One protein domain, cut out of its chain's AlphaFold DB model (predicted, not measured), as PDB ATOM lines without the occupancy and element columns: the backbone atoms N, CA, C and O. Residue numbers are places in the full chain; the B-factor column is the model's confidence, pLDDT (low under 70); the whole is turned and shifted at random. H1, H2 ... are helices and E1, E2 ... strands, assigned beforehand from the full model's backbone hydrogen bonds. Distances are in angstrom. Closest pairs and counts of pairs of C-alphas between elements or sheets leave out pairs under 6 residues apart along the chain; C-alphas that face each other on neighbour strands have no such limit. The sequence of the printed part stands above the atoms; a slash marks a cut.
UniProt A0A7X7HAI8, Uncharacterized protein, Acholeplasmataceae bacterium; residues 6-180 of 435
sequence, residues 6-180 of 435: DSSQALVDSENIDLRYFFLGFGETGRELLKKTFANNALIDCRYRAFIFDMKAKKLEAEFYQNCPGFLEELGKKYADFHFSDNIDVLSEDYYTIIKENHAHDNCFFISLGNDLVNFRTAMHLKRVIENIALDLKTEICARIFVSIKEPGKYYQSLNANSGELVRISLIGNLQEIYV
ATOM      1  N   ASP A   6      15.719   0.762  43.241       79.25
ATOM      2  CA  ASP A   6      14.921   0.649  44.456       79.25
ATOM      3  C   ASP A   6      15.860   0.900  45.637       79.25
ATOM      4  O   ASP A   6      16.469  -0.022  46.187       79.25
ATOM      5  N   SER A   7      15.999   2.171  46.016       77.12
ATOM      6  CA  SER A   7      16.836   2.573  47.146       77.12
ATOM      7  C   SER A   7      16.281   2.146  48.505       77.12
ATOM      8  O   SER A   7      17.022   2.187  49.486       77.12
ATOM      9  N   SER A   8      15.019   1.701  48.576       76.94
ATOM     10  CA  SER A   8      14.434   1.137  49.798       76.94
ATOM     11  C   SER A   8      14.886  -0.308  50.030       76.94
ATOM     12  O   SER A   8      15.137  -0.694  51.170       76.94
ATOM     13  N   GLN A   9      15.082  -1.072  48.951       81.81
ATOM     14  CA  GLN A   9      15.614  -2.441  48.984       81.81
ATOM     15  C   GLN A   9      17.113  -2.523  48.665       81.81
ATOM     16  O   GLN A   9      17.701  -3.594  48.793       81.81
ATOM     17  N   ALA A  10      17.736  -1.411  48.271       83.56
ATOM     18  CA  ALA A  10      19.117  -1.324  47.798       83.56
ATOM     19  C   ALA A  10      19.420  -2.216  46.576       83.56
ATOM     20  O   ALA A  10      20.485  -2.834  46.485       83.56
ATOM     21  N   LEU A  11      18.469  -2.286  45.639       84.19
ATOM     22  CA  LEU A  11      18.538  -3.119  44.437       84.19
ATOM     23  C   LEU A  11      18.484  -2.295  43.146       84.19
ATOM     24  O   LEU A  11      17.964  -1.180  43.087       84.19
ATOM     25  N   VAL A  12      19.029  -2.899  42.094       81.12
ATOM     26  CA  VAL A  12      18.890  -2.459  40.705       81.12
ATOM     27  C   VAL A  12      17.667  -3.139  40.108       81.12
ATOM     28  O   VAL A  12      17.509  -4.349  40.252       81.12
ATOM     29  N   ASP A  13      16.846  -2.382  39.386       73.38
ATOM     30  CA  ASP A  13      15.844  -2.937  38.480       73.38
ATOM     31  C   ASP A  13      16.542  -3.645  37.301       73.38
ATOM     32  O   ASP A  13      16.981  -3.017  36.331       73.38
ATOM     33  N   SER A  14      16.723  -4.962  37.432       64.12
ATOM     34  CA  SER A  14      17.517  -5.782  36.509       64.12
ATOM     35  C   SER A  14      16.881  -5.934  35.124       64.12
ATOM     36  O   SER A  14      17.607  -6.180  34.162       64.12
ATOM     37  N   GLU A  15      15.570  -5.702  34.977       62.56
ATOM     38  CA  GLU A  15      14.914  -5.652  33.661       62.56
ATOM     39  C   GLU A  15      15.379  -4.439  32.835       62.56
ATOM     40  O   GLU A  15      15.347  -4.474  31.604       62.56
ATOM     41  N   ASN A  16      15.871  -3.388  33.505       60.78
ATOM     42  CA  ASN A  16      16.293  -2.126  32.899       60.78
ATOM     43  C   ASN A  16      17.826  -1.918  32.859       60.78
ATOM     44  O   ASN A  16      18.283  -0.885  32.364       60.78
ATOM     45  N   ILE A  17      18.639  -2.883  33.319       69.38
ATOM     46  CA  ILE A  17      20.109  -2.853  33.191       69.38
ATOM     47  C   ILE A  17      20.631  -3.985  32.293       69.38
ATOM     48  O   ILE A  17      20.762  -5.138  32.691       69.38
ATOM     49  N   ASP A  18      21.058  -3.606  31.088       74.50
ATOM     50  CA  ASP A  18      21.852  -4.441  30.181       74.50
ATOM     51  C   ASP A  18      23.190  -3.747  29.886       74.50
ATOM     52  O   ASP A  18      23.358  -3.054  28.885       74.50
ATOM     53  N   LEU A  19      24.142  -3.877  30.815       84.25
ATOM     54  CA  LEU A  19      25.488  -3.317  30.670       84.25
ATOM     55  C   LEU A  19      26.374  -4.258  29.852       84.25
ATOM     56  O   LEU A  19      26.702  -5.365  30.288       84.25
ATOM     57  N   ARG A  20      26.821  -3.780  28.688       90.94
ATOM     58  CA  ARG A  20      27.659  -4.554  27.764       90.94
ATOM     59  C   ARG A  20      29.061  -3.971  27.668       90.94
ATOM     60  O   ARG A  20      29.239  -2.778  27.418       90.94
ATOM     61  N   TYR A  21      30.059  -4.824  27.877       94.88
ATOM     62  CA  TYR A  21      31.468  -4.450  27.925       94.88
ATOM     63  C   TYR A  21      32.203  -4.954  26.681       94.88
ATOM     64  O   TYR A  21      32.187  -6.140  26.380       94.88
ATOM     65  N   PHE A  22      32.881  -4.067  25.963       96.00
ATOM     66  CA  PHE A  22      33.582  -4.378  24.719       96.00
ATOM     67  C   PHE A  22      35.077  -4.103  24.900       96.00
ATOM     68  O   PHE A  22      35.478  -2.961  25.117       96.00
ATOM     69  N   PHE A  23      35.913  -5.135  24.818       96.44
ATOM     70  CA  PHE A  23      37.363  -5.054  25.001       96.44
ATOM     71  C   PHE A  23      38.072  -5.184  23.652       96.44
ATOM     72  O   PHE A  23      38.145  -6.266  23.076       96.44
ATOM     73  N   LEU A  24      38.598  -4.068  23.150       95.69
ATOM     74  CA  LEU A  24      39.321  -3.964  21.886       95.69
ATOM     75  C   LEU A  24      40.828  -4.046  22.173       95.69
ATOM     76  O   LEU A  24      41.453  -3.065  22.588       95.69
ATOM     77  N   GLY A  25      41.410  -5.222  21.947       93.25
ATOM     78  CA  GLY A  25      42.781  -5.574  22.313       93.25
ATOM     79  C   GLY A  25      42.868  -6.109  23.741       93.25
ATOM     80  O   GLY A  25      42.716  -5.362  24.710       93.25
ATOM     81  N   PHE A  26      43.176  -7.400  23.878       93.75
ATOM     82  CA  PHE A  26      43.132  -8.149  25.140       93.75
ATOM     83  C   PHE A  26      44.531  -8.551  25.643       93.75
ATOM     84  O   PHE A  26      44.774  -9.628  26.203       93.75
ATOM     85  N   GLY A  27      45.476  -7.624  25.461       91.62
ATOM     86  CA  GLY A  27      46.778  -7.627  26.123       91.62
ATOM     87  C   GLY A  27      46.673  -7.414  27.640       91.62
ATOM     88  O   GLY A  27      45.603  -7.502  28.235       91.62
ATOM     89  N   GLU A  28      47.799  -7.107  28.285       90.50
ATOM     90  CA  GLU A  28      47.871  -6.923  29.744       90.50
ATOM     91  C   GLU A  28      46.866  -5.880  30.263       90.50
ATOM     92  O   GLU A  28      46.069  -6.184  31.146       90.50
ATOM     93  N   THR A  29      46.813  -4.697  29.643       91.56
ATOM     94  CA  THR A  29      45.851  -3.642  30.000       91.56
ATOM     95  C   THR A  29      44.398  -4.104  29.854       91.56
ATOM     96  O   THR A  29      43.613  -3.889  30.772       91.56
ATOM     97  N   GLY A  30      44.040  -4.771  28.751       94.00
ATOM     98  CA  GLY A  30      42.677  -5.267  28.525       94.00
ATOM     99  C   GLY A  30      42.250  -6.313  29.560       94.00
ATOM    100  O   GLY A  30      41.138  -6.245  30.081       94.00
ATOM    101  N   ARG A  31      43.158  -7.225  29.937       93.62
ATOM    102  CA  ARG A  31      42.912  -8.230  30.987       93.62
ATOM    103  C   ARG A  31      42.735  -7.611  32.371       93.62
ATOM    104  O   ARG A  31      41.829  -8.014  33.097       93.62
ATOM    105  N   GLU A  32      43.568  -6.640  32.744       91.50
ATOM    106  CA  GLU A  32      43.434  -5.955  34.037       91.50
ATOM    107  C   GLU A  32      42.199  -5.046  34.095       91.50
ATOM    108  O   GLU A  32      41.555  -4.960  35.142       91.50
ATOM    109  N   LEU A  33      41.808  -4.425  32.976       93.31
ATOM    110  CA  LEU A  33      40.537  -3.707  32.877       93.31
ATOM    111  C   LEU A  33      39.355  -4.659  33.069       93.31
ATOM    112  O   LEU A  33      38.528  -4.381  33.931       93.31
ATOM    113  N   LEU A  34      39.322  -5.803  32.369       94.62
ATOM    114  CA  LEU A  34      38.263  -6.803  32.538       94.62
ATOM    115  C   LEU A  34      38.171  -7.272  33.991       94.62
ATOM    116  O   LEU A  34      37.087  -7.218  34.566       94.62
ATOM    117  N   LYS A  35      39.297  -7.636  34.624       92.44
ATOM    118  CA  LYS A  35      39.344  -8.003  36.052       92.44
ATOM    119  C   LYS A  35      38.719  -6.940  36.948       92.44
ATOM    120  O   LYS A  35      37.858  -7.257  37.768       92.44
ATOM    121  N   LYS A  36      39.143  -5.684  36.795       89.62
ATOM    122  CA  LYS A  36      38.683  -4.581  37.645       89.62
ATOM    123  C   LYS A  36      37.222  -4.228  37.395       89.62
ATOM    124  O   LYS A  36      36.519  -3.948  38.360       89.62
ATOM    125  N   THR A  37      36.742  -4.257  36.155       91.25
ATOM    126  CA  THR A  37      35.332  -3.963  35.867       91.25
ATOM    127  C   THR A  37      34.412  -5.109  36.253       91.25
ATOM    128  O   THR A  37      33.358  -4.850  36.815       91.25
ATOM    129  N   PHE A  38      34.818  -6.360  36.025       91.94
ATOM    130  CA  PHE A  38      34.044  -7.530  36.434       91.94
ATOM    131  C   PHE A  38      33.912  -7.609  37.959       91.94
ATOM    132  O   PHE A  38      32.824  -7.845  38.468       91.94
ATOM    133  N   ALA A  39      34.994  -7.348  38.702       89.00
ATOM    134  CA  ALA A  39      34.945  -7.347  40.160       89.00
ATOM    135  C   ALA A  39      34.189  -6.138  40.743       89.00
ATOM    136  O   ALA A  39      33.429  -6.323  41.683       89.00
ATOM    137  N   ASN A  40      34.380  -4.911  40.234       85.06
ATOM    138  CA  ASN A  40      33.795  -3.708  40.857       85.06
ATOM    139  C   ASN A  40      32.393  -3.336  40.357       85.06
ATOM    140  O   ASN A  40      31.681  -2.655  41.090       85.06
ATOM    141  N   ASN A  41      32.002  -3.766  39.153       82.31
ATOM    142  CA  ASN A  41      30.669  -3.524  38.587       82.31
ATOM    143  C   ASN A  41      29.769  -4.767  38.682       82.31
ATOM    144  O   ASN A  41      28.734  -4.826  38.022       82.31
ATOM    145  N   ALA A  42      30.172  -5.775  39.461       80.50
ATOM    146  CA  ALA A  42      29.317  -6.902  39.788       80.50
ATOM    147  C   ALA A  42      28.074  -6.374  40.517       80.50
ATOM    148  O   ALA A  42      28.198  -5.785  41.589       80.50
ATOM    149  N   LEU A  43      26.900  -6.591  39.930       84.50
ATOM    150  CA  LEU A  43      25.595  -6.248  40.491       84.50
ATOM    151  C   LEU A  43      24.768  -7.537  40.592       84.50
ATOM    152  O   LEU A  43      24.885  -8.390  39.711       84.50
ATOM    153  N   ILE A  44      23.998  -7.704  41.671       84.81
ATOM    154  CA  ILE A  44      23.084  -8.851  41.834       84.81
ATOM    155  C   ILE A  44      22.120  -8.893  40.643       84.81
ATOM    156  O   ILE A  44      21.704  -7.847  40.152       84.81
ATOM    157  N   ASP A  45      21.811 -10.100  40.164       76.38
ATOM    158  CA  ASP A  45      20.904 -10.399  39.042       76.38
ATOM    159  C   ASP A  45      21.283  -9.770  37.676       76.38
ATOM    160  O   ASP A  45      20.698 -10.100  36.644       76.38
ATOM    161  N   CYS A  46      22.352  -8.970  37.621       81.12
ATOM    162  CA  CYS A  46      22.932  -8.401  36.408       81.12
ATOM    163  C   CYS A  46      24.104  -9.265  35.910       81.12
ATOM    164  O   CYS A  46      25.229  -9.178  36.414       81.12
ATOM    165  N   ARG A  47      23.873 -10.083  34.876       83.75
ATOM    166  CA  ARG A  47      24.924 -10.925  34.274       83.75
ATOM    167  C   ARG A  47      25.931 -10.075  33.492       83.75
ATOM    168  O   ARG A  47      25.564  -9.389  32.542       83.75
ATOM    169  N   TYR A  48      27.212 -10.154  33.850       90.19
ATOM    170  CA  TYR A  48      28.269  -9.364  33.216       90.19
ATOM    171  C   TYR A  48      28.578  -9.884  31.802       90.19
ATOM    172  O   TYR A  48      29.153 -10.960  31.649       90.19
ATOM    173  N   ARG A  49      28.215  -9.128  30.761       91.88
ATOM    174  CA  ARG A  49      28.440  -9.505  29.353       91.88
ATOM    175  C   ARG A  49      29.674  -8.804  28.797       91.88
ATOM    176  O   ARG A  49      29.691  -7.574  28.709       91.88
ATOM    177  N   ALA A  50      30.686  -9.571  28.398       94.81
ATOM    178  CA  ALA A  50      31.915  -9.049  27.815       94.81
ATOM    179  C   ALA A  50      32.220  -9.650  26.438       94.81
ATOM    180  O   ALA A  50      32.338 -10.862  26.282       94.81
ATOM    181  N   PHE A  51      32.419  -8.773  25.457       95.56
ATOM    182  CA  PHE A  51      32.817  -9.083  24.088       95.56
ATOM    183  C   PHE A  51      34.283  -8.690  23.899       95.56
ATOM    184  O   PHE A  51      34.661  -7.543  24.143       95.56
ATOM    185  N   ILE A  52      35.124  -9.639  23.507       95.94
ATOM    186  CA  ILE A  52      36.582  -9.511  23.516       95.94
ATOM    187  C   ILE A  52      37.100  -9.690  22.090       95.94
ATOM    188  O   ILE A  52      37.031 -10.781  21.527       95.94
ATOM    189  N   PHE A  53      37.650  -8.616  21.524       94.81
ATOM    190  CA  PHE A  53      38.152  -8.551  20.154       94.81
ATOM    191  C   PHE A  53      39.672  -8.442  20.176       94.81
ATOM    192  O   PHE A  53      40.234  -7.447  20.639       94.81
ATOM    193  N   ASP A  54      40.346  -9.472  19.678       92.19
ATOM    194  CA  ASP A  54      41.797  -9.503  19.548       92.19
ATOM    195  C   ASP A  54      42.185 -10.446  18.403       92.19
ATOM    196  O   ASP A  54      41.611 -11.526  18.257       92.19
ATOM    197  N   MET A  55      43.222 -10.096  17.639       88.81
ATOM    198  CA  MET A  55      43.762 -10.943  16.563       88.81
ATOM    199  C   MET A  55      44.254 -12.321  17.047       88.81
ATOM    200  O   MET A  55      44.611 -13.172  16.237       88.81
ATOM    201  N   LYS A  56      44.337 -12.545  18.365       91.12
ATOM    202  CA  LYS A  56      44.704 -13.817  19.001       91.12
ATOM    203  C   LYS A  56      43.633 -14.318  19.980       91.12
ATOM    204  O   LYS A  56      43.973 -15.091  20.879       91.12
ATOM    205  N   ALA A  57      42.370 -13.904  19.825       91.62
ATOM    206  CA  ALA A  57      41.288 -14.157  20.784       91.62
ATOM    207  C   ALA A  57      41.210 -15.618  21.265       91.62
ATOM    208  O   ALA A  57      41.311 -15.828  22.467       91.62
ATOM    209  N   LYS A  58      41.179 -16.633  20.381       91.94
ATOM    210  CA  LYS A  58      41.169 -18.061  20.792       91.94
ATOM    211  C   LYS A  58      42.345 -18.487  21.678       91.94
ATOM    212  O   LYS A  58      42.189 -19.313  22.575       91.94
ATOM    213  N   LYS A  59      43.546 -17.946  21.442       93.62
ATOM    214  CA  LYS A  59      44.714 -18.239  22.292       93.62
ATOM    215  C   LYS A  59      44.558 -17.577  23.660       93.62
ATOM    216  O   LYS A  59      44.853 -18.196  24.678       93.62
ATOM    217  N   LEU A  60      44.090 -16.331  23.669       93.88
ATOM    218  CA  LEU A  60      43.872 -15.554  24.886       93.88
ATOM    219  C   LEU A  60      42.695 -16.087  25.716       93.88
ATOM    220  O   LEU A  60      42.747 -16.009  26.936       93.88
ATOM    221  N   GLU A  61      41.687 -16.680  25.078       95.44
ATOM    222  CA  GLU A  61      40.580 -17.408  25.701       95.44
ATOM    223  C   GLU A  61      41.081 -18.643  26.462       95.44
ATOM    224  O   GLU A  61      40.805 -18.805  27.651       95.44
ATOM    225  N   ALA A  62      41.890 -19.482  25.806       94.75
ATOM    226  CA  ALA A  62      42.500 -20.646  26.445       94.75
ATOM    227  C   ALA A  62      43.411 -20.242  27.622       94.75
ATOM    228  O   ALA A  62      43.326 -20.828  28.702       94.75
ATOM    229  N   GLU A  63      44.234 -19.200  27.450       95.12
ATOM    230  CA  GLU A  63      45.042 -18.621  28.534       95.12
ATOM    231  C   GLU A  63      44.169 -18.048  29.665       95.12
ATOM    232  O   GLU A  63      44.512 -18.189  30.841       95.12
ATOM    233  N   PHE A  64      43.036 -17.419  29.343       95.19
ATOM    234  CA  PHE A  64      42.108 -16.860  30.321       95.19
ATOM    235  C   PHE A  64      41.486 -17.957  31.190       95.19
ATOM    236  O   PHE A  64      41.637 -17.905  32.412       95.19
ATOM    237  N   TYR A  65      40.877 -18.983  30.590       94.81
ATOM    238  CA  TYR A  65      40.253 -20.080  31.337       94.81
ATOM    239  C   TYR A  65      41.270 -20.971  32.065       94.81
ATOM    240  O   TYR A  65      40.961 -21.488  33.138       94.81
ATOM    241  N   GLN A  66      42.509 -21.094  31.571       94.62
ATOM    242  CA  GLN A  66      43.588 -21.753  32.318       94.62
ATOM    243  C   GLN A  66      43.930 -21.007  33.620       94.62
ATOM    244  O   GLN A  66      44.203 -21.637  34.643       94.62
ATOM    245  N   ASN A  67      43.917 -19.671  33.595       93.75
ATOM    246  CA  ASN A  67      44.189 -18.838  34.770       93.75
ATOM    247  C   ASN A  67      42.957 -18.643  35.670       93.75
ATOM    248  O   ASN A  67      43.117 -18.465  36.879       93.75
ATOM    249  N   CYS A  68      41.754 -18.704  35.093       94.62
ATOM    250  CA  CYS A  68      40.465 -18.478  35.748       94.62
ATOM    251  C   CYS A  68      39.531 -19.706  35.627       94.62
ATOM    252  O   CYS A  68      38.421 -19.586  35.103       94.62
ATOM    253  N   PRO A  69      39.939 -20.904  36.098       93.75
ATOM    254  CA  PRO A  69      39.212 -22.150  35.832       93.75
ATOM    255  C   PRO A  69      37.818 -22.208  36.470       93.75
ATOM    256  O   PRO A  69      36.983 -22.985  36.019       93.75
ATOM    257  N   GLY A  70      37.536 -21.376  37.481       92.38
ATOM    258  CA  GLY A  70      36.218 -21.296  38.117       92.38
ATOM    259  C   GLY A  70      35.078 -20.892  37.171       92.38
ATOM    260  O   GLY A  70      33.935 -21.233  37.449       92.38
ATOM    261  N   PHE A  71      35.362 -20.241  36.033       92.81
ATOM    262  CA  PHE A  71      34.340 -19.929  35.015       92.81
ATOM    263  C   PHE A  71      33.905 -21.126  34.162       92.81
ATOM    264  O   PHE A  71      32.879 -21.051  33.491       92.81
ATOM    265  N   LEU A  72      34.651 -22.234  34.193       90.38
ATOM    266  CA  LEU A  72      34.236 -23.482  33.547       90.38
ATOM    267  C   LEU A  72      33.232 -24.269  34.410       90.38
ATOM    268  O   LEU A  72      32.515 -25.127  33.893       90.38
ATOM    269  N   GLU A  73      33.175 -23.976  35.713       88.69
ATOM    270  CA  GLU A  73      32.256 -24.582  36.680       88.69
ATOM    271  C   GLU A  73      30.904 -23.831  36.689       88.69
ATOM    272  O   GLU A  73      30.841 -22.642  36.372       88.69
ATOM    273  N   GLU A  74      29.809 -24.512  37.046       86.94
ATOM    274  CA  GLU A  74      28.438 -23.970  36.924       86.94
ATOM    275  C   GLU A  74      28.229 -22.639  37.654       86.94
ATOM    276  O   GLU A  74      27.560 -21.751  37.129       86.94
ATOM    277  N   LEU A  75      28.847 -22.465  38.827       86.19
ATOM    278  CA  LEU A  75      28.790 -21.207  39.572       86.19
ATOM    279  C   LEU A  75      29.332 -20.037  38.736       86.19
ATOM    280  O   LEU A  75      28.688 -18.999  38.638       86.19
ATOM    281  N   GLY A  76      30.490 -20.203  38.092       87.19
ATOM    282  CA  GLY A  76      31.132 -19.126  37.341       87.19
ATOM    283  C   GLY A  76      30.337 -18.671  36.113       87.19
ATOM    284  O   GLY A  76      30.346 -17.482  35.791       87.19
ATOM    285  N   LYS A  77      29.580 -19.578  35.482       87.62
ATOM    286  CA  LYS A  77      28.697 -19.273  34.340       87.62
ATOM    287  C   LYS A  77      27.535 -18.337  34.707       87.62
ATOM    288  O   LYS A  77      27.034 -17.627  33.833       87.62
ATOM    289  N   LYS A  78      27.123 -18.302  35.983       88.56
ATOM    290  CA  LYS A  78      26.073 -17.389  36.475       88.56
ATOM    291  C   LYS A  78      26.516 -15.925  36.413       88.56
ATOM    292  O   LYS A  78      25.747 -15.069  35.988       88.56
ATOM    293  N   TYR A  79      27.766 -15.648  36.786       89.44
ATOM    294  CA  TYR A  79      28.276 -14.280  36.935       89.44
ATOM    295  C   TYR A  79      28.562 -13.569  35.611       89.44
ATOM    296  O   TYR A  79      28.407 -12.351  35.528       89.44
ATOM    297  N   ALA A  80      29.011 -14.304  34.590       91.06
ATOM    298  CA  ALA A  80      29.527 -13.709  33.362       91.06
ATOM    299  C   ALA A  80      29.114 -14.453  32.089       91.06
ATOM    300  O   ALA A  80      28.854 -15.658  32.097       91.06
ATOM    301  N   ASP A  81      29.122 -13.717  30.981       91.12
ATOM    302  CA  ASP A  81      29.244 -14.246  29.627       91.12
ATOM    303  C   ASP A  81      30.476 -13.612  28.965       91.12
ATOM    304  O   ASP A  81      30.587 -12.384  28.907       91.12
ATOM    305  N   PHE A  82      31.426 -14.439  28.523       94.00
ATOM    306  CA  PHE A  82      32.682 -13.995  27.913       94.00
ATOM    307  C   PHE A  82      32.745 -14.484  26.466       94.00
ATOM    308  O   PHE A  82      33.019 -15.654  26.202       94.00
ATOM    309  N   HIS A  83      32.521 -13.574  25.523       94.44
ATOM    310  CA  HIS A  83      32.533 -13.852  24.092       94.44
ATOM    311  C   HIS A  83      33.890 -13.461  23.496       94.44
ATOM    312  O   HIS A  83      34.178 -12.277  23.320       94.44
ATOM    313  N   PHE A  84      34.730 -14.446  23.177       94.81
ATOM    314  CA  PHE A  84      36.009 -14.224  22.498       94.81
ATOM    315  C   PHE A  84      35.827 -14.292  20.974       94.81
ATOM    316  O   PHE A  84      35.610 -15.356  20.396       94.81
ATOM    317  N   SER A  85      35.915 -13.139  20.313       91.31
ATOM    318  CA  SER A  85      35.707 -12.991  18.871       91.31
ATOM    319  C   SER A  85      36.969 -13.348  18.082       91.31
ATOM    320  O   SER A  85      37.910 -12.560  17.990       91.31
ATOM    321  N   ASP A  86      36.995 -14.550  17.505       79.88
ATOM    322  CA  ASP A  86      38.150 -15.077  16.774       79.88
ATOM    323  C   ASP A  86      38.379 -14.408  15.411       79.88
ATOM    324  O   ASP A  86      37.474 -14.354  14.585       79.88
ATOM    325  N   ASN A  87      39.616 -13.968  15.156       75.06
ATOM    326  CA  ASN A  87      40.076 -13.365  13.894       75.06
ATOM    327  C   ASN A  87      39.290 -12.132  13.396       75.06
ATOM    328  O   ASN A  87      39.430 -11.752  12.235       75.06
ATOM    329  N   ILE A  88      38.516 -11.472  14.262       81.25
ATOM    330  CA  ILE A  88      37.792 -10.249  13.904       81.25
ATOM    331  C   ILE A  88      38.721  -9.044  14.042       81.25
ATOM    332  O   ILE A  88      39.091  -8.659  15.154       81.25
ATOM    333  N   ASP A  89      39.073  -8.432  12.909       82.88
ATOM    334  CA  ASP A  89      39.778  -7.150  12.910       82.88
ATOM    335  C   ASP A  89      38.846  -6.049  13.429       82.88
ATOM    336  O   ASP A  89      37.665  -5.967  13.071       82.88
ATOM    337  N   VAL A  90      39.370  -5.190  14.294       83.06
ATOM    338  CA  VAL A  90      38.596  -4.086  14.857       83.06
ATOM    339  C   VAL A  90      38.405  -3.053  13.752       83.06
ATOM    340  O   VAL A  90      39.379  -2.622  13.144       83.06
ATOM    341  N   LEU A  91      37.159  -2.613  13.542       81.44
ATOM    342  CA  LEU A  91      36.709  -1.800  12.395       81.44
ATOM    343  C   LEU A  91      36.410  -2.581  11.090       81.44
ATOM    344  O   LEU A  91      36.201  -1.959  10.044       81.44
ATOM    345  N   SER A  92      36.332  -3.915  11.141       87.31
ATOM    346  CA  SER A  92      35.760  -4.743  10.064       87.31
ATOM    347  C   SER A  92      34.221  -4.686  10.005       87.31
ATOM    348  O   SER A  92      33.561  -4.234  10.942       87.31
ATOM    349  N   GLU A  93      33.635  -5.178   8.910       86.44
ATOM    350  CA  GLU A  93      32.177  -5.315   8.755       86.44
ATOM    351  C   GLU A  93      31.577  -6.314   9.762       86.44
ATOM    352  O   GLU A  93      30.546  -6.030  10.376       86.44
ATOM    353  N   ASP A  94      32.278  -7.421  10.031       87.38
ATOM    354  CA  ASP A  94      31.909  -8.401  11.062       87.38
ATOM    355  C   ASP A  94      31.879  -7.759  12.462       87.38
ATOM    356  O   ASP A  94      30.940  -7.958  13.234       87.38
ATOM    357  N   TYR A  95      32.869  -6.912  12.775       88.56
ATOM    358  CA  TYR A  95      32.913  -6.150  14.026       88.56
ATOM    359  C   TYR A  95      31.701  -5.215  14.184       88.56
ATOM    360  O   TYR A  95      31.097  -5.165  15.258       88.56
ATOM    361  N   TYR A  96      31.298  -4.500  13.127       86.19
ATOM    362  CA  TYR A  96      30.106  -3.640  13.175       86.19
ATOM    363  C   TYR A  96      28.810  -4.429  13.290       86.19
ATOM    364  O   TYR A  96      27.907  -3.999  14.007       86.19
ATOM    365  N   THR A  97      28.734  -5.581  12.624       89.44
ATOM    366  CA  THR A  97      27.592  -6.495  12.714       89.44
ATOM    367  C   THR A  97      27.406  -6.943  14.159       89.44
ATOM    368  O   THR A  97      26.329  -6.750  14.717       89.44
ATOM    369  N   ILE A  98      28.483  -7.372  14.826       90.44
ATOM    370  CA  ILE A  98      28.437  -7.760  16.240       90.44
ATOM    371  C   ILE A  98      28.026  -6.592  17.141       90.44
ATOM    372  O   ILE A  98      27.183  -6.806  18.005       90.44
ATOM    373  N   ILE A  99      28.539  -5.365  16.958       90.31
ATOM    374  CA  ILE A  99      28.065  -4.211  17.756       90.31
ATOM    375  C   ILE A  99      26.574  -3.948  17.511       90.31
ATOM    376  O   ILE A  99      25.843  -3.685  18.460       90.31
ATOM    377  N   LYS A 100      26.110  -4.007  16.258       89.56
ATOM    378  CA  LYS A 100      24.716  -3.712  15.900       89.56
ATOM    379  C   LYS A 100      23.753  -4.770  16.439       89.56
ATOM    380  O   LYS A 100      22.700  -4.413  16.957       89.56
ATOM    381  N   GLU A 101      24.127  -6.044  16.391       90.44
ATOM    382  CA  GLU A 101      23.384  -7.141  17.022       90.44
ATOM    383  C   GLU A 101      23.451  -7.083  18.552       90.44
ATOM    384  O   GLU A 101      22.493  -7.455  19.229       90.44
ATOM    385  N   ASN A 102      24.565  -6.589  19.107       88.38
ATOM    386  CA  ASN A 102      24.828  -6.603  20.542       88.38
ATOM    387  C   ASN A 102      24.777  -5.228  21.223       88.38
ATOM    388  O   ASN A 102      25.356  -5.079  22.298       88.38
ATOM    389  N   HIS A 103      24.071  -4.249  20.665       83.94
ATOM    390  CA  HIS A 103      23.872  -2.961  21.325       83.94
ATOM    391  C   HIS A 103      22.933  -3.097  22.538       83.94
ATOM    392  O   HIS A 103      21.966  -3.858  22.519       83.94
ATOM    393  N   ALA A 104      23.204  -2.320  23.582       85.06
ATOM    394  CA  ALA A 104      22.254  -1.996  24.647       85.06
ATOM    395  C   ALA A 104      22.097  -0.472  24.781       85.06
ATOM    396  O   ALA A 104      22.754   0.283  24.060       85.06
ATOM    397  N   HIS A 105      21.263  -0.013  25.718       84.31
ATOM    398  CA  HIS A 105      21.170   1.411  26.049       84.31
ATOM    399  C   HIS A 105      22.484   1.955  26.637       84.31
ATOM    400  O   HIS A 105      22.925   3.019  26.222       84.31
ATOM    401  N   ASP A 106      23.145   1.228  27.550       85.75
ATOM    402  CA  ASP A 106      24.416   1.629  28.171       85.75
ATOM    403  C   ASP A 106      25.555   0.659  27.784       85.75
ATOM    404  O   ASP A 106      25.690  -0.436  28.333       85.75
ATOM    405  N   ASN A 107      26.428   1.080  26.865       90.38
ATOM    406  CA  ASN A 107      27.588   0.291  26.420       90.38
ATOM    407  C   ASN A 107      28.912   0.872  26.944       90.38
ATOM    408  O   ASN A 107      29.118   2.088  26.967       90.38
ATOM    409  N   CYS A 108      29.855   0.008  27.317       94.50
ATOM    410  CA  CYS A 108      31.188   0.390  27.782       94.50
ATOM    411  C   CYS A 108      32.268  -0.228  26.888       94.50
ATOM    412  O   CYS A 108      32.416  -1.444  26.841       94.50
ATOM    413  N   PHE A 109      33.061   0.601  26.214       96.38
ATOM    414  CA  PHE A 109      34.130   0.173  25.311       96.38
ATOM    415  C   PHE A 109      35.500   0.498  25.912       96.38
ATOM    416  O   PHE A 109      35.734   1.626  26.338       96.38
ATOM    417  N   PHE A 110      36.424  -0.459  25.902       97.25
ATOM    418  CA  PHE A 110      37.815  -0.302  26.326       97.25
ATOM    419  C   PHE A 110      38.741  -0.546  25.138       97.25
ATOM    420  O   PHE A 110      38.715  -1.625  24.552       97.25
ATOM    421  N   ILE A 111      39.566   0.440  24.785       96.75
ATOM    422  CA  ILE A 111      40.451   0.384  23.615       96.75
ATOM    423  C   ILE A 111      41.909   0.349  24.072       96.75
ATOM    424  O   ILE A 111      42.440   1.341  24.578       96.75
ATOM    425  N   SER A 112      42.565  -0.796  23.876       95.50
ATOM    426  CA  SER A 112      43.952  -1.065  24.271       95.50
ATOM    427  C   SER A 112      44.727  -1.893  23.232       95.50
ATOM    428  O   SER A 112      45.403  -2.864  23.563       95.50
ATOM    429  N   LEU A 113      44.712  -1.453  21.970       93.50
ATOM    430  CA  LEU A 113      45.382  -2.066  20.807       93.50
ATOM    431  C   LEU A 113      46.911  -1.811  20.763       93.50
ATOM    432  O   LEU A 113      47.538  -1.851  19.706       93.50
ATOM    433  N   GLY A 114      47.533  -1.504  21.905       90.62
ATOM    434  CA  GLY A 114      48.990  -1.359  22.062       90.62
ATOM    435  C   GLY A 114      49.650  -0.104  21.463       90.62
ATOM    436  O   GLY A 114      50.791   0.186  21.825       90.62
ATOM    437  N   ASN A 115      48.966   0.660  20.605       92.62
ATOM    438  CA  ASN A 115      49.498   1.864  19.957       92.62
ATOM    439  C   ASN A 115      48.535   3.058  20.084       92.62
ATOM    440  O   ASN A 115      47.391   2.973  19.646       92.62
ATOM    441  N   ASP A 116      49.018   4.186  20.613       93.75
ATOM    442  CA  ASP A 116      48.206   5.380  20.886       93.75
ATOM    443  C   ASP A 116      47.488   5.942  19.641       93.75
ATOM    444  O   ASP A 116      46.320   6.316  19.723       93.75
ATOM    445  N   LEU A 117      48.139   5.961  18.470       93.38
ATOM    446  CA  LEU A 117      47.524   6.462  17.232       93.38
ATOM    447  C   LEU A 117      46.416   5.525  16.733       93.38
ATOM    448  O   LEU A 117      45.394   5.998  16.230       93.38
ATOM    449  N   VAL A 118      46.612   4.210  16.867       93.62
ATOM    450  CA  VAL A 118      45.588   3.207  16.543       93.62
ATOM    451  C   VAL A 118      44.416   3.345  17.515       93.62
ATOM    452  O   VAL A 118      43.293   3.524  17.064       93.62
ATOM    453  N   ASN A 119      44.675   3.397  18.826       94.69
ATOM    454  CA  ASN A 119      43.645   3.571  19.855       94.69
ATOM    455  C   ASN A 119      42.809   4.841  19.626       94.69
ATOM    456  O   ASN A 119      41.579   4.781  19.637       94.69
ATOM    457  N   PHE A 120      43.465   5.974  19.349       95.06
ATOM    458  CA  PHE A 120      42.814   7.239  19.009       95.06
ATOM    459  C   PHE A 120      41.922   7.121  17.763       95.06
ATOM    460  O   PHE A 120      40.750   7.503  17.800       95.06
ATOM    461  N   ARG A 121      42.447   6.573  16.657       93.81
ATOM    462  CA  ARG A 121      41.683   6.401  15.408       93.81
ATOM    463  C   ARG A 121      40.481   5.480  15.603       93.81
ATOM    464  O   ARG A 121      39.395   5.806  15.130       93.81
ATOM    465  N   THR A 122      40.661   4.381  16.332       95.25
ATOM    466  CA  THR A 122      39.596   3.427  16.648       95.25
ATOM    467  C   THR A 122      38.504   4.068  17.495       95.25
ATOM    468  O   THR A 122      37.336   3.912  17.160       95.25
ATOM    469  N   ALA A 123      38.846   4.862  18.516       95.44
ATOM    470  CA  ALA A 123      37.864   5.592  19.323       95.44
ATOM    471  C   ALA A 123      37.017   6.560  18.482       95.44
ATOM    472  O   ALA A 123      35.788   6.574  18.571       95.44
ATOM    473  N   MET A 124      37.680   7.333  17.617       94.25
ATOM    474  CA  MET A 124      37.036   8.298  16.725       94.25
ATOM    475  C   MET A 124      36.141   7.632  15.672       94.25
ATOM    476  O   MET A 124      35.103   8.189  15.310       94.25
ATOM    477  N   HIS A 125      36.521   6.451  15.180       93.31
ATOM    478  CA  HIS A 125      35.692   5.679  14.259       93.31
ATOM    479  C   HIS A 125      34.497   5.042  14.983       93.31
ATOM    480  O   HIS A 125      33.360   5.188  14.545       93.31
ATOM    481  N   LEU A 126      34.744   4.402  16.127       94.06
ATOM    482  CA  LEU A 126      33.734   3.737  16.944       94.06
ATOM    483  C   LEU A 126      32.626   4.693  17.401       94.06
ATOM    484  O   LEU A 126      31.457   4.329  17.334       94.06
ATOM    485  N   LYS A 127      32.969   5.933  17.780       93.75
ATOM    486  CA  LYS A 127      31.973   6.976  18.066       93.75
ATOM    487  C   LYS A 127      30.981   7.142  16.907       93.75
ATOM    488  O   LYS A 127      29.778   7.065  17.131       93.75
ATOM    489  N   ARG A 128      31.479   7.303  15.674       91.88
ATOM    490  CA  ARG A 128      30.636   7.474  14.476       91.88
ATOM    491  C   ARG A 128      29.779   6.244  14.193       91.88
ATOM    492  O   ARG A 128      28.640   6.386  13.774       91.88
ATOM    493  N   VAL A 129      30.317   5.047  14.426       91.25
ATOM    494  CA  VAL A 129      29.574   3.785  14.276       91.25
ATOM    495  C   VAL A 129      28.407   3.723  15.257       91.25
ATOM    496  O   VAL A 129      27.295   3.429  14.840       91.25
ATOM    497  N   ILE A 130      28.630   4.057  16.530       91.88
ATOM    498  CA  ILE A 130      27.574   4.075  17.554       91.88
ATOM    499  C   ILE A 130      26.509   5.127  17.221       91.88
ATOM    500  O   ILE A 130      25.320   4.826  17.283       91.88
ATOM    501  N   GLU A 131      26.918   6.328  16.802       91.50
ATOM    502  CA  GLU A 131      25.999   7.387  16.359       91.50
ATOM    503  C   GLU A 131      25.163   6.950  15.143       91.50
ATOM    504  O   GLU A 131      23.951   7.159  15.124       91.50
ATOM    505  N   ASN A 132      25.771   6.275  14.163       90.81
ATOM    506  CA  ASN A 132      25.055   5.727  13.011       90.81
ATOM    507  C   ASN A 132      24.089   4.599  13.410       90.81
ATOM    508  O   ASN A 132      22.971   4.565  12.908       90.81
ATOM    509  N   ILE A 133      24.474   3.702  14.326       89.94
ATOM    510  CA  ILE A 133      23.595   2.628  14.823       89.94
ATOM    511  C   ILE A 133      22.389   3.219  15.570       89.94
ATOM    512  O   ILE A 133      21.263   2.781  15.343       89.94
ATOM    513  N   ALA A 134      22.594   4.247  16.401       90.56
ATOM    514  CA  ALA A 134      21.514   4.960  17.085       90.56
ATOM    515  C   ALA A 134      20.521   5.598  16.091       90.56
ATOM    516  O   ALA A 134      19.305   5.480  16.261       90.56
ATOM    517  N   LEU A 135      21.027   6.212  15.012       91.25
ATOM    518  CA  LEU A 135      20.211   6.786  13.934       91.25
ATOM    519  C   LEU A 135      19.453   5.717  13.125       91.25
ATOM    520  O   LEU A 135      18.250   5.867  12.908       91.25
ATOM    521  N   ASP A 136      20.130   4.640  12.713       90.06
ATOM    522  CA  ASP A 136      19.556   3.504  11.973       90.06
ATOM    523  C   ASP A 136      18.379   2.874  12.731       90.06
ATOM    524  O   ASP A 136      17.324   2.594  12.157       90.06
ATOM    525  N   LEU A 137      18.580   2.631  14.029       88.88
ATOM    526  CA  LEU A 137      17.626   1.954  14.906       88.88
ATOM    527  C   LEU A 137      16.598   2.907  15.528       88.88
ATOM    528  O   LEU A 137      15.627   2.443  16.122       88.88
ATOM    529  N   LYS A 138      16.787   4.227  15.376       90.94
ATOM    530  CA  LYS A 138      15.961   5.290  15.975       90.94
ATOM    531  C   LYS A 138      15.824   5.144  17.495       90.94
ATOM    532  O   LYS A 138      14.741   5.329  18.045       90.94
ATOM    533  N   THR A 139      16.929   4.805  18.155       87.56
ATOM    534  CA  THR A 139      16.997   4.580  19.602       87.56
ATOM    535  C   THR A 139      18.117   5.402  20.228       87.56
ATOM    536  O   THR A 139      19.110   5.717  19.570       87.56
ATOM    537  N   GLU A 140      17.969   5.756  21.501       86.44
ATOM    538  CA  GLU A 140      19.031   6.416  22.258       86.44
ATOM    539  C   GLU A 140      20.064   5.374  22.707       86.44
ATOM    540  O   GLU A 140      19.719   4.348  23.294       86.44
ATOM    541  N   ILE A 141      21.341   5.626  22.406       88.38
ATOM    542  CA  ILE A 141      22.457   4.774  22.829       88.38
ATOM    543  C   ILE A 141      23.455   5.631  23.603       88.38
ATOM    544  O   ILE A 141      24.172   6.454  23.030       88.38
ATOM    545  N   CYS A 142      23.537   5.390  24.908       89.25
ATOM    546  CA  CYS A 142      24.608   5.873  25.760       89.25
ATOM    547  C   CYS A 142      25.840   4.961  25.618       89.25
ATOM    548  O   CYS A 142      25.782   3.741  25.798       89.25
ATOM    549  N   ALA A 143      27.000   5.544  25.325       92.75
ATOM    550  CA  ALA A 143      28.258   4.816  25.225       92.75
ATOM    551  C   ALA A 143      29.398   5.528  25.956       92.75
ATOM    552  O   ALA A 143      29.607   6.733  25.814       92.75
ATOM    553  N   ARG A 144      30.183   4.756  26.711       94.88
ATOM    554  CA  ARG A 144      31.410   5.212  27.376       94.88
ATOM    555  C   ARG A 144      32.607   4.549  26.708       94.88
ATOM    556  O   ARG A 144      32.762   3.336  26.807       94.88
ATOM    557  N   ILE A 145      33.440   5.331  26.025       96.00
ATOM    558  CA  ILE A 145      34.631   4.844  25.321       96.00
ATOM    559  C   ILE A 145      35.878   5.236  26.118       96.00
ATOM    560  O   ILE A 145      36.266   6.402  26.151       96.00
ATOM    561  N   PHE A 146      36.527   4.255  26.735       95.94
ATOM    562  CA  PHE A 146      37.783   4.405  27.462       95.94
ATOM    563  C   PHE A 146      38.963   4.079  26.544       95.94
ATOM    564  O   PHE A 146      39.113   2.946  26.082       95.94
ATOM    565  N   VAL A 147      39.812   5.068  26.273       95.62
ATOM    566  CA  VAL A 147      40.892   4.973  25.280       95.62
ATOM    567  C   VAL A 147      42.244   4.980  25.979       95.62
ATOM    568  O   VAL A 147      42.592   5.955  26.644       95.62
ATOM    569  N   SER A 148      43.015   3.904  25.817       94.81
ATOM    570  CA  SER A 148      44.376   3.812  26.346       94.81
ATOM    571  C   SER A 148      45.331   4.671  25.519       94.81
ATOM    572  O   SER A 148      45.614   4.347  24.365       94.81
ATOM    573  N   ILE A 149      45.809   5.774  26.091       92.62
ATOM    574  CA  ILE A 149      46.781   6.685  25.477       92.62
ATOM    575  C   ILE A 149      47.856   6.992  26.522       92.62
ATOM    576  O   ILE A 149      47.567   7.562  27.574       92.62
ATOM    577  N   LYS A 150      49.100   6.616  26.229       90.44
ATOM    578  CA  LYS A 150      50.248   6.796  27.125       90.44
ATOM    579  C   LYS A 150      50.728   8.242  27.158       90.44
ATOM    580  O   LYS A 150      51.077   8.738  28.229       90.44
ATOM    581  N   GLU A 151      50.719   8.909  26.003       87.69
ATOM    582  CA  GLU A 151      51.166  10.296  25.829       87.69
ATOM    583  C   GLU A 151      50.020  11.176  25.286       87.69
ATOM    584  O   GLU A 151      49.924  11.427  24.078       87.69
ATOM    585  N   PRO A 152      49.114  11.676  26.149       82.94
ATOM    586  CA  PRO A 152      47.864  12.295  25.704       82.94
ATOM    587  C   PRO A 152      48.029  13.631  24.973       82.94
ATOM    588  O   PRO A 152      47.102  14.045  24.280       82.94
ATOM    589  N   GLY A 153      49.181  14.306  25.075       82.38
ATOM    590  CA  GLY A 153      49.356  15.701  24.643       82.38
ATOM    591  C   GLY A 153      48.940  16.018  23.198       82.38
ATOM    592  O   GLY A 153      48.446  17.111  22.938       82.38
ATOM    593  N   LYS A 154      49.074  15.066  22.262       80.88
ATOM    594  CA  LYS A 154      48.671  15.240  20.847       80.88
ATOM    595  C   LYS A 154      47.208  14.878  20.557       80.88
ATOM    596  O   LYS A 154      46.698  15.235  19.501       80.88
ATOM    597  N   TYR A 155      46.543  14.169  21.470       85.25
ATOM    598  CA  TYR A 155      45.212  13.586  21.268       85.25
ATOM    599  C   TYR A 155      44.132  14.234  22.150       85.25
ATOM    600  O   TYR A 155      42.971  14.291  21.751       85.25
ATOM    601  N   TYR A 156      44.520  14.760  23.317       84.19
ATOM    602  CA  TYR A 156      43.637  15.262  24.375       84.19
ATOM    603  C   TYR A 156      42.583  16.260  23.877       84.19
ATOM    604  O   TYR A 156      41.388  16.045  24.061       84.19
ATOM    605  N   GLN A 157      43.011  17.320  23.181       83.81
ATOM    606  CA  GLN A 157      42.100  18.351  22.668       83.81
ATOM    607  C   GLN A 157      41.073  17.777  21.681       83.81
ATOM    608  O   GLN A 157      39.901  18.136  21.735       83.81
ATOM    609  N   SER A 158      41.498  16.860  20.805       86.81
ATOM    610  CA  SER A 158      40.617  16.250  19.806       86.81
ATOM    611  C   SER A 158      39.612  15.291  20.443       86.81
ATOM    612  O   SER A 158      38.436  15.350  20.093       86.81
ATOM    613  N   LEU A 159      40.040  14.457  21.396       86.50
ATOM    614  CA  LEU A 159      39.150  13.525  22.093       86.50
ATOM    615  C   LEU A 159      38.129  14.262  22.966       86.50
ATOM    616  O   LEU A 159      36.945  13.949  22.890       86.50
ATOM    617  N   ASN A 160      38.546  15.294  23.707       85.56
ATOM    618  CA  ASN A 160      37.626  16.105  24.506       85.56
ATOM    619  C   ASN A 160      36.606  16.843  23.628       85.56
ATOM    620  O   ASN A 160      35.417  16.813  23.931       85.56
ATOM    621  N   ALA A 161      37.035  17.435  22.507       87.44
ATOM    622  CA  ALA A 161      36.133  18.095  21.558       87.44
ATOM    623  C   ALA A 161      35.155  17.134  20.849       87.44
ATOM    624  O   ALA A 161      34.202  17.588  20.223       87.44
ATOM    625  N   ASN A 162      35.389  15.819  20.925       87.81
ATOM    626  CA  ASN A 162      34.520  14.784  20.361       87.81
ATOM    627  C   ASN A 162      33.825  13.928  21.433       87.81
ATOM    628  O   ASN A 162      33.138  12.972  21.082       87.81
ATOM    629  N   SER A 163      33.959  14.258  22.720       88.50
ATOM    630  CA  SER A 163      33.174  13.630  23.782       88.50
ATOM    631  C   SER A 163      31.834  14.352  23.915       88.50
ATOM    632  O   SER A 163      31.795  15.504  24.336       88.50
ATOM    633  N   GLY A 164      30.740  13.669  23.576       87.75
ATOM    634  CA  GLY A 164      29.376  14.180  23.735       87.75
ATOM    635  C   GLY A 164      28.716  13.740  25.044       87.75
ATOM    636  O   GLY A 164      29.349  13.136  25.914       87.75
ATOM    637  N   GLU A 165      27.418  14.028  25.161       83.69
ATOM    638  CA  GLU A 165      26.574  13.544  26.262       83.69
ATOM    639  C   GLU A 165      26.227  12.058  26.093       83.69
ATOM    640  O   GLU A 165      26.456  11.277  27.015       83.69
ATOM    641  N   LEU A 166      25.771  11.661  24.895       86.88
ATOM    642  CA  LEU A 166      25.434  10.270  24.560       86.88
ATOM    643  C   LEU A 166      26.682   9.388  24.418       86.88
ATOM    644  O   LEU A 166      26.792   8.350  25.064       86.88
ATOM    645  N   VAL A 167      27.657   9.812  23.603       92.94
ATOM    646  CA  VAL A 167      28.932   9.098  23.425       92.94
ATOM    647  C   VAL A 167      30.049   9.865  24.127       92.94
ATOM    648  O   VAL A 167      30.664  10.770  23.555       92.94
ATOM    649  N   ARG A 168      30.317   9.492  25.379       94.88
ATOM    650  CA  ARG A 168      31.401  10.059  26.187       94.88
ATOM    651  C   ARG A 168      32.704   9.322  25.903       94.88
ATOM    652  O   ARG A 168      32.779   8.104  26.060       94.88
ATOM    653  N   ILE A 169      33.751  10.066  25.558       94.75
ATOM    654  CA  ILE A 169      35.104   9.525  25.409       94.75
ATOM    655  C   ILE A 169      35.927   9.922  26.636       94.75
ATOM    656  O   ILE A 169      35.829  11.040  27.135       94.75
ATOM    657  N   SER A 170      36.715   8.996  27.170       92.62
ATOM    658  CA  SER A 170      37.546   9.212  28.353       92.62
ATOM    659  C   SER A 170      38.917   8.579  28.164       92.62
ATOM    660  O   SER A 170      39.051   7.483  27.621       92.62
ATOM    661  N   LEU A 171      39.951   9.288  28.599       91.62
ATOM    662  CA  LEU A 171      41.329   8.827  28.513       91.62
ATOM    663  C   LEU A 171      41.685   7.948  29.710       91.62
ATOM    664  O   LEU A 171      41.303   8.237  30.840       91.62
ATOM    665  N   ILE A 172      42.447   6.890  29.446       91.19
ATOM    666  CA  ILE A 172      43.094   6.053  30.459       91.19
ATOM    667  C   ILE A 172      44.548   5.800  30.042       91.19
ATOM    668  O   ILE A 172      44.900   5.948  28.873       91.19
ATOM    669  N   GLY A 173      45.406   5.392  30.976       84.25
ATOM    670  CA  GLY A 173      46.775   4.979  30.642       84.25
ATOM    671  C   GLY A 173      47.822   6.099  30.560       84.25
ATOM    672  O   GLY A 173      48.970   5.783  30.253       84.25
ATOM    673  N   ASN A 174      47.476   7.361  30.862       87.19
ATOM    674  CA  ASN A 174      48.428   8.479  30.855       87.19
ATOM    675  C   ASN A 174      49.592   8.207  31.821       87.19
ATOM    676  O   ASN A 174      49.410   8.165  33.040       87.19
ATOM    677  N   LEU A 175      50.808   8.067  31.285       84.06
ATOM    678  CA  LEU A 175      51.981   7.717  32.089       84.06
ATOM    679  C   LEU A 175      52.342   8.802  33.113       84.06
ATOM    680  O   LEU A 175      52.865   8.475  34.174       84.06
ATOM    681  N   GLN A 176      52.027  10.072  32.836       84.25
ATOM    682  CA  GLN A 176      52.296  11.182  33.757       84.25
ATOM    683  C   GLN A 176      51.363  11.186  34.975       84.25
ATOM    684  O   GLN A 176      51.764  11.646  36.038       84.25
ATOM    685  N   GLU A 177      50.147  10.651  34.843       82.38
ATOM    686  CA  GLU A 177      49.206  10.472  35.961       82.38
ATOM    687  C   GLU A 177      49.454   9.160  36.719       82.38
ATOM    688  O   GLU A 177      49.221   9.085  37.924       82.38
ATOM    689  N   ILE A 178      49.934   8.123  36.024       80.88
ATOM    690  CA  ILE A 178      50.222   6.808  36.613       80.88
ATOM    691  C   ILE A 178      51.522   6.830  37.425       80.88
ATOM    692  O   ILE A 178      51.547   6.305  38.536       80.88
ATOM    693  N   TYR A 179      52.589   7.453  36.915       82.88
ATOM    694  CA  TYR A 179      53.888   7.516  37.596       82.88
ATOM    695  C   TYR A 179      54.008   8.680  38.597       82.88
ATOM    696  O   TYR A 179      55.076   9.266  38.766       82.88
ATOM    697  N   VAL A 180      52.918   8.992  39.302       83.94
ATOM    698  CA  VAL A 180      52.926   9.866  40.484       83.94
ATOM    699  C   VAL A 180      53.121   9.003  41.730       83.94
ATOM    700  O   VAL A 180      52.522   7.932  41.830       83.94
TER     701      VAL A 180
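What this domain is: This is residues 6 to 180 of the 435 residues of an uncharacterized protein of Acholeplasmataceae bacterium (UniProt A0A7X7HAI8). A twisted sheet of six parallel strands forms a middle layer, with helices over both of its faces: the long H6 with H5 and H7 on one face, H1 and H2 on the other. The short helices H3 and H4 lead from H2 back to the edge strand E3, while H8 is away from the sheet at the end of the printed part. The printed part has 175 residues, with eight named helices and six named strands in the order E1 H1 E2 H2 H3 H4 E3 H5 E4 H6 E5 H7 E6 H8; the sheet's order is E3 E2 E1 E4 E5 E6. The class is mixed, helices and strands, and the whole is compact, with a radius of gyration of the C-alphas of 16.5 A and spans of 46 by 39 by 38 A.

Where its parts are: Start at Asp 6 and pass residues 6 to 18, which hold no named element. Find C-alpha 19 at (25.488, -3.317, 30.670); there E1 begins and runs 16.4 A through residues 19 to 24. Next come H1, residues 28 to 40, 18.2 A long, and E2, residues 48 to 54, 19.2 A. H2, residues 57 to 67, spans 15.0 A, and the short H3, residues 69 to 72, and H4, residues 74 to 79, follow it. E3, residues 80 to 86, is 18.7 A long; then read H5 in residues 93 to 101 and E4 in residues 106 to 111, 16.7 A. The longest helix, H6, residues 116 to 137, covers 31.3 A from C-alpha 116 at (48.206, 5.380, 20.886). After it find E5, residues 142 to 148, 19.9 A, H7, residues 156 to 161, and E6, residues 167 to 172, 16.1 A. H8, residues 175 to 178, ends at C-alpha 178 at (50.222, 6.808, 36.613).

How they stand to each other: Look first at the sheet, with edge strands E3 and E6. For E1 and E2, N 23 and O 51 are 2.8 A apart, within hydrogen-bond range; for E1 and E4, N 22 and O 108 are 2.8 A apart. For E3 and E2 look at N 83 and O 50, 2.8 A; for E4 and E5, N 109 and O 144, 2.8 A; for E5 and E6, N 170 and O 145, 2.8 A. Three strand-helix-strand units, parallel neighbour strands with a helix between, have right-handed crossovers: E1, H1, E2; E4, H6, E5; and E5, H7, E6. E2, H2 H3 H4, E3 is another such unit. E3, H5, E4 is a split unit, with E2 and E1 between its strands, and its crossover is right-handed. H1 and H2 lie on the same face, and H6 on the opposite face. H1 has a height over the sheet of 8.2 A, and its closest C-alphas to E1 are those of Gly 30 and Phe 23, 6.4 A. H2 is nearest E3 at the C-alphas of Ala 57 and Asp 86, 5.2 A. H6, at a height of 9.2 A, lies over E4 and E5 and runs along the strands, at 8 degrees to E5 on the local plane. H5 and H6 are close but not clearly touching, the C-alphas of Lys 100 and Ile 133 being 6.5 A apart, at a steep tilt of 50 degrees, the same way. H7 is on the sheet, its closest C-alphas to E6 being those of Leu 159 and Ile 169, 6.6 A. H3 and H8 are not on the sheet, and H4 only just is not, with 4 pairs of C-alphas within 10 A. In H1, H2, H5 and H7 every O i to N i+4 pair is within hydrogen-bond range; H6 has 17 of 18, H4 has 0 of 2 but 3 of 3 O i to N i+3 pairs, and H3 and H8 are too short for an O i to N i+4 pair.

The domain as a whole: The two C-alphas farthest apart are those of Ser 8 and Lys 154, 47.0 A. The printed part has no cut, and no link between named elements is long. Mean pLDDT of the printed part is 88.8; look to residues 14 to 17 for the four under 70.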